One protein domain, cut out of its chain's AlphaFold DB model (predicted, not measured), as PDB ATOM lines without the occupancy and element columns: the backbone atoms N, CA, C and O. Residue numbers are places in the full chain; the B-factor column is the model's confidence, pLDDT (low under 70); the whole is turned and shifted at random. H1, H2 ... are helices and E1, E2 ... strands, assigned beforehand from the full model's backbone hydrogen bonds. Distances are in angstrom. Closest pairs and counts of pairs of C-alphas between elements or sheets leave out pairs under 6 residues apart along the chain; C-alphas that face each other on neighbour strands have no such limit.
ATOM      1  N   ALA A   4      11.074 -25.865  33.733       95.50
ATOM      2  CA  ALA A   4       9.799 -26.528  33.938       95.50
ATOM      3  C   ALA A   4       9.168 -26.784  32.572       95.50
ATOM      4  O   ALA A   4       8.869 -25.849  31.834       95.50
ATOM      5  N   TRP A   5       8.943 -28.056  32.254       95.88
ATOM      6  CA  TRP A   5       8.356 -28.489  30.991       95.88
ATOM      7  C   TRP A   5       7.006 -29.147  31.228       95.88
ATOM      8  O   TRP A   5       6.825 -29.877  32.202       95.88
ATOM      9  N   PHE A   6       6.075 -28.884  30.323       97.00
ATOM     10  CA  PHE A   6       4.851 -29.653  30.190       97.00
ATOM     11  C   PHE A   6       4.569 -29.857  28.705       97.00
ATOM     12  O   PHE A   6       4.605 -28.902  27.932       97.00
ATOM     13  N   ALA A   7       4.308 -31.096  28.307       96.75
ATOM     14  CA  ALA A   7       3.906 -31.446  26.954       96.75
ATOM     15  C   ALA A   7       2.576 -32.186  27.045       96.75
ATOM     16  O   ALA A   7       2.472 -33.178  27.764       96.75
ATOM     17  N   GLY A   8       1.564 -31.678  26.351       94.94
ATOM     18  CA  GLY A   8       0.232 -32.259  26.338       94.94
ATOM     19  C   GLY A   8      -0.274 -32.431  24.917       94.94
ATOM     20  O   GLY A   8       0.088 -31.674  24.010       94.94
ATOM     21  N   VAL A   9      -1.121 -33.438  24.746       94.75
ATOM     22  CA  VAL A   9      -1.776 -33.749  23.483       94.75
ATOM     23  C   VAL A   9      -3.288 -33.736  23.683       94.75
ATOM     24  O   VAL A   9      -3.813 -34.290  24.647       94.75
ATOM     25  N   ASN A  10      -3.968 -33.076  22.760       94.50
ATOM     26  CA  ASN A  10      -5.406 -33.092  22.563       94.50
ATOM     27  C   ASN A  10      -5.664 -33.545  21.115       94.50
ATOM     28  O   ASN A  10      -4.738 -33.517  20.299       94.50
ATOM     29  N   PRO A  11      -6.890 -33.972  20.771       92.75
ATOM     30  CA  PRO A  11      -7.219 -34.287  19.385       92.75
ATOM     31  C   PRO A  11      -6.843 -33.113  18.467       92.75
ATOM     32  O   PRO A  11      -7.217 -31.971  18.739       92.75
ATOM     33  N   ASP A  12      -6.041 -33.398  17.439       89.44
ATOM     34  CA  ASP A  12      -5.488 -32.443  16.468       89.44
ATOM     35  C   ASP A  12      -4.619 -31.296  17.030       89.44
ATOM     36  O   ASP A  12      -4.268 -30.366  16.303       89.44
ATOM     37  N   LEU A  13      -4.194 -31.365  18.299       92.75
ATOM     38  CA  LEU A  13      -3.357 -30.333  18.912       92.75
ATOM     39  C   LEU A  13      -2.271 -30.916  19.821       92.75
ATOM     40  O   LEU A  13      -2.543 -31.539  20.844       92.75
ATOM     41  N   VAL A  14      -1.016 -30.600  19.506       95.56
ATOM     42  CA  VAL A  14       0.132 -30.824  20.396       95.56
ATOM     43  C   VAL A  14       0.595 -29.478  20.929       95.56
ATOM     44  O   VAL A  14       0.833 -28.552  20.159       95.56
ATOM     45  N   THR A  15       0.722 -29.360  22.249       96.88
ATOM     46  CA  THR A  15       1.180 -28.124  22.896       96.88
ATOM     47  C   THR A  15       2.287 -28.425  23.889       96.88
ATOM     48  O   THR A  15       2.164 -29.322  24.725       96.88
ATOM     49  N   THR A  16       3.350 -27.631  23.835       97.56
ATOM     50  CA  THR A  16       4.436 -27.654  24.811       97.56
ATOM     51  C   THR A  16       4.537 -26.303  25.503       97.56
ATOM     52  O   THR A  16       4.346 -25.250  24.898       97.56
ATOM     53  N   VAL A  17       4.821 -26.335  26.800       97.69
ATOM     54  CA  VAL A  17       5.069 -25.151  27.616       97.69
ATOM     55  C   VAL A  17       6.402 -25.340  28.315       97.69
ATOM     56  O   VAL A  17       6.611 -26.331  29.020       97.69
ATOM     57  N   TRP A  18       7.278 -24.361  28.138       95.94
ATOM     58  CA  TRP A  18       8.531 -24.244  28.864       95.94
ATOM     59  C   TRP A  18       8.532 -22.972  29.694       95.94
ATOM     60  O   TRP A  18       8.062 -21.925  29.249       95.94
ATOM     61  N   ILE A  19       9.080 -23.079  30.898       95.38
ATOM     62  CA  ILE A  19       9.372 -21.948  31.766       95.38
ATOM     63  C   ILE A  19      10.792 -22.123  32.276       95.38
ATOM     64  O   ILE A  19      11.128 -23.152  32.868       95.38
ATOM     65  N   GLY A  20      11.596 -21.090  32.084       94.44
ATOM     66  CA  GLY A  20      12.944 -20.996  32.603       94.44
ATOM     67  C   GLY A  20      13.370 -19.541  32.701       94.44
ATOM     68  O   GLY A  20      12.699 -18.638  32.203       94.44
ATOM     69  N   ASN A  21      14.484 -19.319  33.384       94.50
ATOM     70  CA  ASN A  21      15.152 -18.025  33.387       94.50
ATOM     71  C   ASN A  21      16.197 -18.012  32.268       94.50
ATOM     72  O   ASN A  21      16.927 -18.991  32.129       94.50
ATOM     73  N   ASP A  22      16.355 -16.897  31.555       95.19
ATOM     74  CA  ASP A  22      17.339 -16.774  30.461       95.19
ATOM     75  C   ASP A  22      18.777 -17.085  30.909       95.19
ATOM     76  O   ASP A  22      19.557 -17.701  30.189       95.19
ATOM     77  N   VAL A  23      19.126 -16.702  32.142       94.25
ATOM     78  CA  VAL A  23      20.435 -16.984  32.766       94.25
ATOM     79  C   VAL A  23      20.471 -18.327  33.512       94.25
ATOM     80  O   VAL A  23      21.396 -18.615  34.271       94.25
ATOM     81  N   GLY A  24      19.424 -19.138  33.360       88.38
ATOM     82  CA  GLY A  24      19.261 -20.442  33.988       88.38
ATOM     83  C   GLY A  24      19.091 -20.402  35.506       88.38
ATOM     84  O   GLY A  24      19.305 -21.428  36.146       88.38
ATOM     85  N   ALA A  25      18.769 -19.259  36.119       93.44
ATOM     86  CA  ALA A  25      18.591 -19.157  37.570       93.44
ATOM     87  C   ALA A  25      17.547 -20.171  38.092       93.44
ATOM     88  O   ALA A  25      16.525 -20.393  37.433       93.44
ATOM     89  N   PRO A  26      17.787 -20.813  39.251       92.50
ATOM     90  CA  PRO A  26      16.853 -21.790  39.787       92.50
ATOM     91  C   PRO A  26      15.596 -21.123  40.355       92.50
ATOM     92  O   PRO A  26      15.651 -20.014  40.880       92.50
ATOM     93  N   PHE A  27      14.484 -21.847  40.306       91.19
ATOM     94  CA  PHE A  27      13.225 -21.500  40.965       91.19
ATOM     95  C   PHE A  27      12.628 -22.731  41.663       91.19
ATOM     96  O   PHE A  27      13.116 -23.856  41.488       91.19
ATOM     97  N   GLU A  28      11.611 -22.508  42.494       91.56
ATOM     98  CA  GLU A  28      10.875 -23.552  43.212       91.56
ATOM     99  C   GLU A  28       9.642 -24.011  42.428       91.56
ATOM    100  O   GLU A  28       9.041 -23.218  41.708       91.56
ATOM    101  N   GLY A  29       9.245 -25.277  42.596       88.50
ATOM    102  CA  GLY A  29       8.015 -25.837  42.028       88.50
ATOM    103  C   GLY A  29       8.213 -27.186  41.336       88.50
ATOM    104  O   GLY A  29       9.121 -27.947  41.668       88.50
ATOM    105  N   SER A  30       7.350 -27.488  40.365       88.12
ATOM    106  CA  SER A  30       7.475 -28.640  39.465       88.12
ATOM    107  C   SER A  30       6.948 -28.287  38.071       88.12
ATOM    108  O   SER A  30       6.201 -27.317  37.918       88.12
ATOM    109  N   GLY A  31       7.317 -29.073  37.051       89.44
ATOM    110  CA  GLY A  31       6.773 -28.916  35.694       89.44
ATOM    111  C   GLY A  31       5.244 -28.949  35.695       89.44
ATOM    112  O   GLY A  31       4.592 -28.008  35.258       89.44
ATOM    113  N   SER A  32       4.658 -29.970  36.321       88.12
ATOM    114  CA  SER A  32       3.200 -30.107  36.415       88.12
ATOM    115  C   SER A  32       2.521 -28.937  37.137       88.12
ATOM    116  O   SER A  32       1.446 -28.516  36.722       88.12
ATOM    117  N   ALA A  33       3.135 -28.388  38.193       90.81
ATOM    118  CA  ALA A  33       2.543 -27.290  38.956       90.81
ATOM    119  C   ALA A  33       2.605 -25.945  38.213       90.81
ATOM    120  O   ALA A  33       1.647 -25.175  38.268       90.81
ATOM    121  N   ILE A  34       3.713 -25.658  37.524       93.75
ATOM    122  CA  ILE A  34       3.948 -24.344  36.915       93.75
ATOM    123  C   ILE A  34       3.568 -24.362  35.431       93.75
ATOM    124  O   ILE A  34       2.588 -23.729  35.040       93.75
ATOM    125  N   SER A  35       4.300 -25.107  34.596       95.81
ATOM    126  CA  SER A  35       4.034 -25.170  33.153       95.81
ATOM    127  C   SER A  35       2.754 -25.943  32.832       95.81
ATOM    128  O   SER A  35       2.029 -25.559  31.914       95.81
ATOM    129  N   GLY A  36       2.403 -26.953  33.635       96.12
ATOM    130  CA  GLY A  36       1.135 -27.677  33.502       96.12
ATOM    131  C   GLY A  36      -0.102 -26.805  33.741       96.12
ATOM    132  O   GLY A  36      -1.083 -26.933  33.011       96.12
ATOM    133  N   ASN A  37      -0.060 -25.856  34.685       95.44
ATOM    134  CA  ASN A  37      -1.189 -24.940  34.905       95.44
ATOM    135  C   ASN A  37      -1.390 -23.977  33.724       95.44
ATOM    136  O   ASN A  37      -2.526 -23.702  33.338       95.44
ATOM    137  N   ILE A  38      -0.295 -23.495  33.123       96.88
ATOM    138  CA  ILE A  38      -0.354 -22.661  31.913       96.88
ATOM    139  C   ILE A  38      -0.953 -23.457  30.755       96.88
ATOM    140  O   ILE A  38      -1.889 -22.977  30.114       96.88
ATOM    141  N   TRP A  39      -0.463 -24.681  30.528       97.81
ATOM    142  CA  TRP A  39      -1.015 -25.575  29.511       97.81
ATOM    143  C   TRP A  39      -2.518 -25.793  29.720       97.81
ATOM    144  O   TRP A  39      -3.296 -25.590  28.796       97.81
ATOM    145  N   PHE A  40      -2.951 -26.093  30.948       96.88
ATOM    146  CA  PHE A  40      -4.365 -26.311  31.267       96.88
ATOM    147  C   PHE A  40      -5.240 -25.097  30.929       96.88
ATOM    148  O   PHE A  40      -6.311 -25.241  30.339       96.88
ATOM    149  N   ARG A  41      -4.789 -23.881  31.264       97.31
ATOM    150  CA  ARG A  41      -5.516 -22.644  30.931       97.31
ATOM    151  C   ARG A  41      -5.609 -22.423  29.424       97.31
ATOM    152  O   ARG A  41      -6.680 -22.065  28.939       97.31
ATOM    153  N   TYR A  42      -4.514 -22.649  28.702       97.19
ATOM    154  CA  TYR A  42      -4.479 -22.548  27.245       97.19
ATOM    155  C   TYR A  42      -5.431 -23.559  26.597       97.19
ATOM    156  O   TYR A  42      -6.336 -23.167  25.867       97.19
ATOM    157  N   THR A  43      -5.311 -24.840  26.939       96.69
ATOM    158  CA  THR A  43      -6.158 -25.912  26.402       96.69
ATOM    159  C   THR A  43      -7.637 -25.675  26.710       96.69
ATOM    160  O   THR A  43      -8.473 -25.857  25.831       96.69
ATOM    161  N   ASN A  44      -7.981 -25.179  27.904       96.81
ATOM    162  CA  ASN A  44      -9.361 -24.806  28.237       96.81
ATOM    163  C   ASN A  44      -9.895 -23.651  27.388       96.81
ATOM    164  O   ASN A  44     -11.080 -23.629  27.057       96.81
ATOM    165  N   TYR A  45      -9.051 -22.671  27.062       97.62
ATOM    166  CA  TYR A  45      -9.439 -21.597  26.157       97.62
ATOM    167  C   TYR A  45      -9.715 -22.146  24.753       97.62
ATOM    168  O   TYR A  45     -10.748 -21.819  24.171       97.62
ATOM    169  N   ILE A  46      -8.844 -23.018  24.235       96.69
ATOM    170  CA  ILE A  46      -9.041 -23.661  22.930       96.69
ATOM    171  C   ILE A  46     -10.329 -24.488  22.929       96.69
ATOM    172  O   ILE A  46     -11.170 -24.286  22.058       96.69
ATOM    173  N   ALA A  47     -10.543 -25.326  23.945       95.12
ATOM    174  CA  ALA A  47     -11.737 -26.160  24.071       95.12
ATOM    175  C   ALA A  47     -13.042 -25.349  23.998       95.12
ATOM    176  O   ALA A  47     -13.994 -25.773  23.355       95.12
ATOM    177  N   LYS A  48     -13.082 -24.171  24.636       97.00
ATOM    178  CA  LYS A  48     -14.285 -23.326  24.709       97.00
ATOM    179  C   LYS A  48     -14.559 -22.506  23.450       97.00
ATOM    180  O   LYS A  48     -15.711 -22.168  23.207       97.00
ATOM    181  N   ASN A  49     -13.521 -22.128  22.704       97.38
ATOM    182  CA  ASN A  49     -13.646 -21.143  21.621       97.38
ATOM    183  C   ASN A  49     -13.408 -21.726  20.223       97.38
ATOM    184  O   ASN A  49     -13.843 -21.136  19.239       97.38
ATOM    185  N   ILE A  50     -12.686 -22.842  20.133       94.50
ATOM    186  CA  ILE A  50     -12.277 -23.473  18.870       94.50
ATOM    187  C   ILE A  50     -12.743 -24.933  18.832       94.50
ATOM    188  O   ILE A  50     -13.227 -25.391  17.802       94.50
ATOM    189  N   GLY A  51     -12.648 -25.635  19.966       92.50
ATOM    190  CA  GLY A  51     -12.950 -27.059  20.078       92.50
ATOM    191  C   GLY A  51     -11.764 -27.958  19.717       92.50
ATOM    192  O   GLY A  51     -10.707 -27.495  19.289       92.50
TER     193      GLY A  51
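What this domain is: This is residues 4 to 51 of the 146 residues of an uncharacterized protein of Leptospira interrogans serovar Bataviae str. HAI135 (UniProt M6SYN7). A long two-stranded hairpin, E1 and E2, has one long helix, H1, packed over one face and running lengthwise along it. The loop between E2 and H1 sticks out at one end with residues 21 to 26 and folds the chain back to the helix. The printed part has 48 residues, with two named strands and then one named helix; the sheet, in the order E1 - E2, is antiparallel, and the class is mixed, helices and strands. The whole is a loose rod, with a radius of gyration of the C-alphas of 12.3 A and spans of 37 by 15 by 15 A.

Where its parts are: E1 is residues 4 to 10, 20.1 A long, from C-alpha 4 at (9.799, -26.528, 33.938). E2 is residues 13 to 20, 23.2 A long. H1 is residues 31 to 49, 26.0 A long, and ends with C-alpha 49 at (-13.646, -21.143, 21.621).

How they stand to each other: E1 and E2 form a hairpin with a tight link, antiparallel at 172 degrees between their directions. N 4 and O 19 are 2.8 A apart and N 15 and O 8 are 3.0 A apart, both within hydrogen-bond range. The closest C-alphas of E1 and H1 are those of Ala 4 and Gly 31, 4.2 A apart. The closest of E2 and H1 are those of Val 17 and Ser 35, 5.6 A apart. H1 has a kink of 32 degrees near residue 38, and 13 of its 15 O i to N i+4 pairs are within hydrogen-bond range.

The domain as a whole: The two C-alphas farthest apart are those of Val 23 and Gly 51, at 37.1 A. The printed part has no cut. The link from E2 to H1, with 10 residues between them, is short. The mean pLDDT of the printed part is 94.5, and no printed residue is under 70.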